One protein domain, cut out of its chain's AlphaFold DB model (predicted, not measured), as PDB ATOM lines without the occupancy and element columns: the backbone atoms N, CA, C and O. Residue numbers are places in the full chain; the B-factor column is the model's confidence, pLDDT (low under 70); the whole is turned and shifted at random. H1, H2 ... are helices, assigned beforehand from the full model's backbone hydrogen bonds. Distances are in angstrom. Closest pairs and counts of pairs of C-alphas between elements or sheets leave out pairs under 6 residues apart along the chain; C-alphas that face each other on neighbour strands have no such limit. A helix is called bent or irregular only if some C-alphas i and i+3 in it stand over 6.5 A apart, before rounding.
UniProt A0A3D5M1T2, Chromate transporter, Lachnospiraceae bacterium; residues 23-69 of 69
ATOM      1  N   ALA A  23     117.856 112.435  87.304       79.56
ATOM      2  CA  ALA A  23     117.464 111.850  88.587       79.56
ATOM      3  C   ALA A  23     117.326 112.922  89.686       79.56
ATOM      4  O   ALA A  23     116.502 112.788  90.590       79.56
ATOM      5  N   ALA A  24     118.078 114.021  89.571       81.44
ATOM      6  CA  ALA A  24     117.986 115.164  90.476       81.44
ATOM      7  C   ALA A  24     116.679 115.960  90.313       81.44
ATOM      8  O   ALA A  24     116.222 116.578  91.271       81.44
ATOM      9  N   MET A  25     116.073 115.970  89.119       81.38
ATOM     10  CA  MET A  25     114.913 116.816  88.789       81.38
ATOM     11  C   MET A  25     113.727 116.641  89.755       81.38
ATOM     12  O   MET A  25     113.296 117.645  90.326       81.38
ATOM     13  N   PRO A  26     113.210 115.420  90.009       85.31
ATOM     14  CA  PRO A  26     112.093 115.235  90.937       85.31
ATOM     15  C   PRO A  26     112.459 115.586  92.387       85.31
ATOM     16  O   PRO A  26     111.605 116.063  93.132       85.31
ATOM     17  N   LEU A  27     113.726 115.413  92.788       86.19
ATOM     18  CA  LEU A  27     114.203 115.812  94.116       86.19
ATOM     19  C   LEU A  27     114.227 117.339  94.268       86.19
ATOM     20  O   LEU A  27     113.770 117.861  95.284       86.19
ATOM     21  N   ILE A  28     114.707 118.056  93.245       85.50
ATOM     22  CA  ILE A  28     114.705 119.524  93.212       85.50
ATOM     23  C   ILE A  28     113.265 120.041  93.215       85.50
ATOM     24  O   ILE A  28     112.935 120.899  94.027       85.50
ATOM     25  N   GLN A  29     112.389 119.491  92.371       87.38
ATOM     26  CA  GLN A  29     110.973 119.867  92.336       87.38
ATOM     27  C   GLN A  29     110.312 119.677  93.708       87.38
ATOM     28  O   GLN A  29     109.630 120.575  94.198       87.38
ATOM     29  N   GLY A  30     110.547 118.530  94.351       87.06
ATOM     30  CA  GLY A  30     109.995 118.229  95.668       87.06
ATOM     31  C   GLY A  30     110.447 119.223  96.738       87.06
ATOM     32  O   GLY A  30     109.623 119.682  97.521       87.06
ATOM     33  N   GLN A  31     111.724 119.608  96.754       87.25
ATOM     34  CA  GLN A  31     112.251 120.581  97.718       87.25
ATOM     35  C   GLN A  31     111.765 122.008  97.430       87.25
ATOM     36  O   GLN A  31     111.251 122.685  98.317       87.25
ATOM     37  N   VAL A  32     111.902 122.456  96.183       84.94
ATOM     38  CA  VAL A  32     111.738 123.864  95.798       84.94
ATOM     39  C   VAL A  32     110.271 124.239  95.580       84.94
ATOM     40  O   VAL A  32     109.868 125.336  95.958       84.94
ATOM     41  N   VAL A  33     109.461 123.341  95.009       87.19
ATOM     42  CA  VAL A  33     108.041 123.594  94.707       87.19
ATOM     43  C   VAL A  33     107.147 123.063  95.824       87.19
ATOM     44  O   VAL A  33     106.305 123.792  96.336       87.19
ATOM     45  N   THR A  34     107.320 121.800  96.226       86.94
ATOM     46  CA  THR A  34     106.381 121.144  97.154       86.94
ATOM     47  C   THR A  34     106.657 121.469  98.622       86.94
ATOM     48  O   THR A  34     105.728 121.783  99.358       86.94
ATOM     49  N   LEU A  35     107.914 121.384  99.066       85.12
ATOM     50  CA  LEU A  35     108.290 121.557 100.476       85.12
ATOM     51  C   LEU A  35     108.437 123.022 100.877       85.12
ATOM     52  O   LEU A  35     108.032 123.402 101.974       85.12
ATOM     53  N   HIS A  36     109.075 123.830 100.030       83.69
ATOM     54  CA  HIS A  36     109.413 125.213 100.367       83.69
ATOM     55  C   HIS A  36     108.601 126.256  99.604       83.69
ATOM     56  O   HIS A  36     108.516 127.394 100.063       83.69
ATOM     57  N   GLY A  37     107.982 125.888  98.479       83.94
ATOM     58  CA  GLY A  37     107.155 126.802  97.688       83.94
ATOM     59  C   GLY A  37     107.909 128.033  97.175       83.94
ATOM     60  O   GLY A  37     107.294 129.070  96.943       83.94
ATOM     61  N   TRP A  38     109.235 127.946  97.021       85.12
ATOM     62  CA  TRP A  38     110.067 129.036  96.501       85.12
ATOM     63  C   TRP A  38     109.772 129.321  95.026       85.12
ATOM     64  O   TRP A  38     109.850 130.466  94.576       85.12
ATOM     65  N   LEU A  39     109.392 128.281  94.283       85.19
ATOM     66  CA  LEU A  39     108.938 128.381  92.903       85.19
ATOM     67  C   LEU A  39     107.576 127.722  92.733       85.19
ATOM     68  O   LEU A  39     107.264 126.708  93.357       85.19
ATOM     69  N   THR A  40     106.794 128.272  91.816       87.81
ATOM     70  CA  THR A  40     105.621 127.591  91.270       87.81
ATOM     71  C   THR A  40     106.042 126.512  90.271       87.81
ATOM     72  O   THR A  40     107.163 126.498  89.760       87.81
ATOM     73  N   ILE A  41     105.126 125.596  89.952       87.19
ATOM     74  CA  ILE A  41     105.397 124.530  88.979       87.19
ATOM     75  C   ILE A  41     105.695 125.075  87.571       87.19
ATOM     76  O   ILE A  41     106.512 124.490  86.859       87.19
ATOM     77  N   SER A  42     105.081 126.200  87.170       87.94
ATOM     78  CA  SER A  42     105.370 126.809  85.867       87.94
ATOM     79  C   SER A  42     106.763 127.428  85.860       87.94
ATOM     80  O   SER A  42     107.541 127.130  84.965       87.94
ATOM     81  N   GLU A  43     107.126 128.174  86.907       86.19
ATOM     82  CA  GLU A  43     108.460 128.774  87.029       86.19
ATOM     83  C   GLU A  43     109.560 127.713  87.080       86.19
ATOM     84  O   GLU A  43     110.614 127.884  86.475       86.19
ATOM     85  N   PHE A  44     109.312 126.589  87.756       87.00
ATOM     86  CA  PHE A  44     110.227 125.453  87.742       87.00
ATOM     87  C   PHE A  44     110.396 124.872  86.328       87.00
ATOM     88  O   PHE A  44     111.512 124.567  85.916       87.00
ATOM     89  N   THR A  45     109.310 124.763  85.561       86.75
ATOM     90  CA  THR A  45     109.338 124.260  84.177       86.75
ATOM     91  C   THR A  45     110.083 125.215  83.238       86.75
ATOM     92  O   THR A  45     110.905 124.775  82.425       86.75
ATOM     93  N   ASP A  46     109.864 126.521  83.382       86.44
ATOM     94  CA  ASP A  46     110.576 127.556  82.624       86.44
ATOM     95  C   ASP A  46     112.076 127.518  82.931       86.44
ATOM     96  O   ASP A  46     112.920 127.535  82.033       86.44
ATOM     97  N   LEU A  47     112.421 127.369  84.207       84.44
ATOM     98  CA  LEU A  47     113.791 127.290  84.691       84.44
ATOM     99  C   LEU A  47     114.515 126.031  84.188       84.44
ATOM    100  O   LEU A  47     115.685 126.112  83.805       84.44
ATOM    101  N   ILE A  48     113.830 124.886  84.108       83.50
ATOM    102  CA  ILE A  48     114.359 123.682  83.444       83.50
ATOM    103  C   ILE A  48     114.623 123.962  81.969       83.50
ATOM    104  O   ILE A  48     115.688 123.617  81.459       83.50
ATOM    105  N   THR A  49     113.669 124.589  81.285       84.44
ATOM    106  CA  THR A  49     113.778 124.895  79.855       84.44
ATOM    107  C   THR A  49     114.996 125.776  79.587       84.44
ATOM    108  O   THR A  49     115.811 125.453  78.726       84.44
ATOM    109  N   ILE A  50     115.193 126.820  80.396       82.75
ATOM    110  CA  ILE A  50     116.387 127.674  80.356       82.75
ATOM    111  C   ILE A  50     117.651 126.857  80.650       82.75
ATOM    112  O   ILE A  50     118.616 126.927  79.892       82.75
ATOM    113  N   SER A  51     117.631 126.028  81.695       80.62
ATOM    114  CA  SER A  51     118.780 125.212  82.107       80.62
ATOM    115  C   SER A  51     119.219 124.202  81.046       80.62
ATOM    116  O   SER A  51     120.405 123.888  80.988       80.62
ATOM    117  N   GLN A  52     118.296 123.704  80.216       81.12
ATOM    118  CA  GLN A  52     118.602 122.814  79.090       81.12
ATOM    119  C   GLN A  52     119.126 123.558  77.855       81.12
ATOM    120  O   GLN A  52     119.828 122.959  77.044       81.12
ATOM    121  N   MET A  53     118.811 124.848  77.704       83.69
ATOM    122  CA  MET A  53     119.370 125.693  76.640       83.69
ATOM    123  C   MET A  53     120.795 126.165  76.965       83.69
ATOM    124  O   MET A  53     121.586 126.420  76.057       83.69
ATOM    125  N   THR A  54     121.138 126.280  78.249       77.81
ATOM    126  CA  THR A  54     122.473 126.685  78.705       77.81
ATOM    127  C   THR A  54     123.419 125.483  78.841       77.81
ATOM    128  O   THR A  54     123.031 124.481  79.441       77.81
ATOM    129  N   PRO A  55     124.677 125.561  78.366       69.62
ATOM    130  CA  PRO A  55     125.649 124.490  78.566       69.62
ATOM    131  C   PRO A  55     125.983 124.313  80.056       69.62
ATOM    132  O   PRO A  55     126.287 125.281  80.749       69.62
ATOM    133  N   GLY A  56     125.950 123.071  80.546       73.62
ATOM    134  CA  GLY A  56     126.324 122.721  81.921       73.62
ATOM    135  C   GLY A  56     125.356 121.744  82.603       73.62
ATOM    136  O   GLY A  56     124.385 121.292  81.995       73.62
ATOM    137  N   PRO A  57     125.615 121.371  83.871       71.56
ATOM    138  CA  PRO A  57     124.758 120.454  84.611       71.56
ATOM    139  C   PRO A  57     123.427 121.117  84.994       71.56
ATOM    140  O   PRO A  57     123.408 122.100  85.736       71.56
ATOM    141  N   ILE A  58     122.308 120.519  84.569       72.00
ATOM    142  CA  ILE A  58     120.944 121.018  84.830       72.00
ATOM    143  C   ILE A  58     120.711 121.304  86.322       72.00
ATOM    144  O   ILE A  58     120.107 122.317  86.662       72.00
ATOM    145  N   ALA A  59     121.220 120.452  87.217       68.62
ATOM    146  CA  ALA A  59     121.071 120.625  88.662       68.62
ATOM    147  C   ALA A  59     121.754 121.902  89.193       68.62
ATOM    148  O   ALA A  59     121.203 122.570  90.065       68.62
ATOM    149  N   VAL A  60     122.919 122.265  88.647       71.31
ATOM    150  CA  VAL A  60     123.685 123.455  89.061       71.31
ATOM    151  C   VAL A  60     123.035 124.722  88.521       71.31
ATOM    152  O   VAL A  60     122.849 125.688  89.263       71.31
ATOM    153  N   ASN A  61     122.623 124.697  87.252       73.06
ATOM    154  CA  ASN A  61     121.876 125.798  86.647       73.06
ATOM    155  C   ASN A  61     120.581 126.026  87.428       73.06
ATOM    156  O   ASN A  61     120.314 127.142  87.871       73.06
ATOM    157  N   SER A  62     119.854 124.947  87.728       70.88
ATOM    158  CA  SER A  62     118.605 125.041  88.476       70.88
ATOM    159  C   SER A  62     118.797 125.617  89.876       70.88
ATOM    160  O   SER A  62     118.048 126.502  90.277       70.88
ATOM    161  N   ALA A  63     119.834 125.183  90.597       71.69
ATOM    162  CA  ALA A  63     120.162 125.727  91.913       71.69
ATOM    163  C   ALA A  63     120.485 127.229  91.871       71.69
ATOM    164  O   ALA A  63     120.050 127.985  92.739       71.69
ATOM    165  N   THR A  64     121.209 127.664  90.838       73.44
ATOM    166  CA  THR A  64     121.604 129.067  90.660       73.44
ATOM    167  C   THR A  64     120.388 129.953  90.403       73.44
ATOM    168  O   THR A  64     120.250 131.004  91.025       73.44
ATOM    169  N   PHE A  65     119.471 129.516  89.538       72.38
ATOM    170  CA  PHE A  65     118.246 130.262  89.245       72.38
ATOM    171  C   PHE A  65     117.275 130.303  90.429       72.38
ATOM    172  O   PHE A  65     116.676 131.347  90.672       72.38
ATOM    173  N   VAL A  66     117.164 129.219  91.206       72.31
ATOM    174  CA  VAL A  66     116.362 129.196  92.444       72.31
ATOM    175  C   VAL A  66     116.883 130.211  93.461       72.31
ATOM    176  O   VAL A  66     116.086 130.865  94.120       72.31
ATOM    177  N   GLY A  67     118.204 130.365  93.580       67.25
ATOM    178  CA  GLY A  67     118.819 131.313  94.514       67.25
ATOM    179  C   GLY A  67     118.811 132.780  94.068       67.25
ATOM    180  O   GLY A  67     119.167 133.640  94.870       67.25
ATOM    181  N   MET A  68     118.453 133.081  92.813       66.12
ATOM    182  CA  MET A  68     118.350 134.460  92.300       66.12
ATOM    183  C   MET A  68     116.988 135.115  92.567       66.12
ATOM    184  O   MET A  68     116.852 136.319  92.347       66.12
ATOM    185  N   LYS A  69     115.998 134.340  93.011       56.19
ATOM    186  CA  LYS A  69     114.656 134.813  93.352       56.19
ATOM    187  C   LYS A  69     114.511 134.952  94.867       56.19
ATOM    188  O   LYS A  69     113.854 135.927  95.290       56.19
TER     189      LYS A  69
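AT A GLANCE: This is residues 23 to 69 of the 69 residues of the protein "Chromate transporter" of Lachnospiraceae bacterium (UniProt A0A3D5M1T2). Three short helices pack together with their centres in a triangle: H1 and H2 make a hairpin that opens like a V away from its link, and H3 folds back after H2, crossing its second part and reaching the beginning of H1 with its own beginning. H1 and H3 run the same way, while H2 runs opposite to both. The printed part has 47 residues, with three named helices in the order H1, H2, H3 and no named strand; the class is all helix, with 36 residues in the helices. The whole is compact, with a radius of gyration of the C-alphas of 9.6 A, and the C-alphas span 28 by 22 by 16 A.

HOW THE PARTS SIT: H1, residues 23 to 35, and H2, residues 41 to 53, form a helical hairpin, two helices that follow each other and run opposite ways. They only just touch, with 3 pairs of C-alphas within 8 A, the closest being those of Val 33 and Ile 41 at 6.4 A. H1 touches H2 with residues 29 to 33 alone, and H2 touches H1 with residues 41 to 44 alone; their lines stand at a shallow tilt of 32 degrees. H1 also touches H3, residues 58 to 67, where the closest C-alphas, those of Ala 24 and Ala 59, are 6.5 A apart; the two run the same way at a shallow tilt of 20 degrees. H2 touches H3 with residues 47 to 52 alone, the closest C-alphas being those of Ser 51 and Ile 58 at 5.4 A. These two run opposite ways at a steep tilt of 52 degrees. With 2 of the 3 touching pairs at a shallow tilt, the helix packing is mostly aligned, but only just. In H2 and H3 every O i to N i+4 pair is within hydrogen-bond range; in H1 it is 7 of 9.

IN THESE COORDINATES: H1 begins at C-alpha 23, at (117.464, 111.850, 88.587), and measures 17.9 A from first to last C-alpha. It is irregular, but only just: C-alphas 23 and 26 are 6.8 A apart. H2 begins at C-alpha 41, at (105.397, 124.530, 88.979), and measures 18.7 A. H3 measures 14.3 A and ends at C-alpha 67, at (118.819, 131.313, 94.514).

THE WHOLE: The two C-alphas farthest apart, those of Leu 35 and Pro 55, are 28.1 A from each other. The printed part has no cut and ends at Lys 69, the chain's last residue. The links from H1 to H2, 5 residues, and from H2 to H3, 4 residues, are both tight. The mean pLDDT of the printed part is 80.0, and residues 55, 59 and 67 to 69 are under 70.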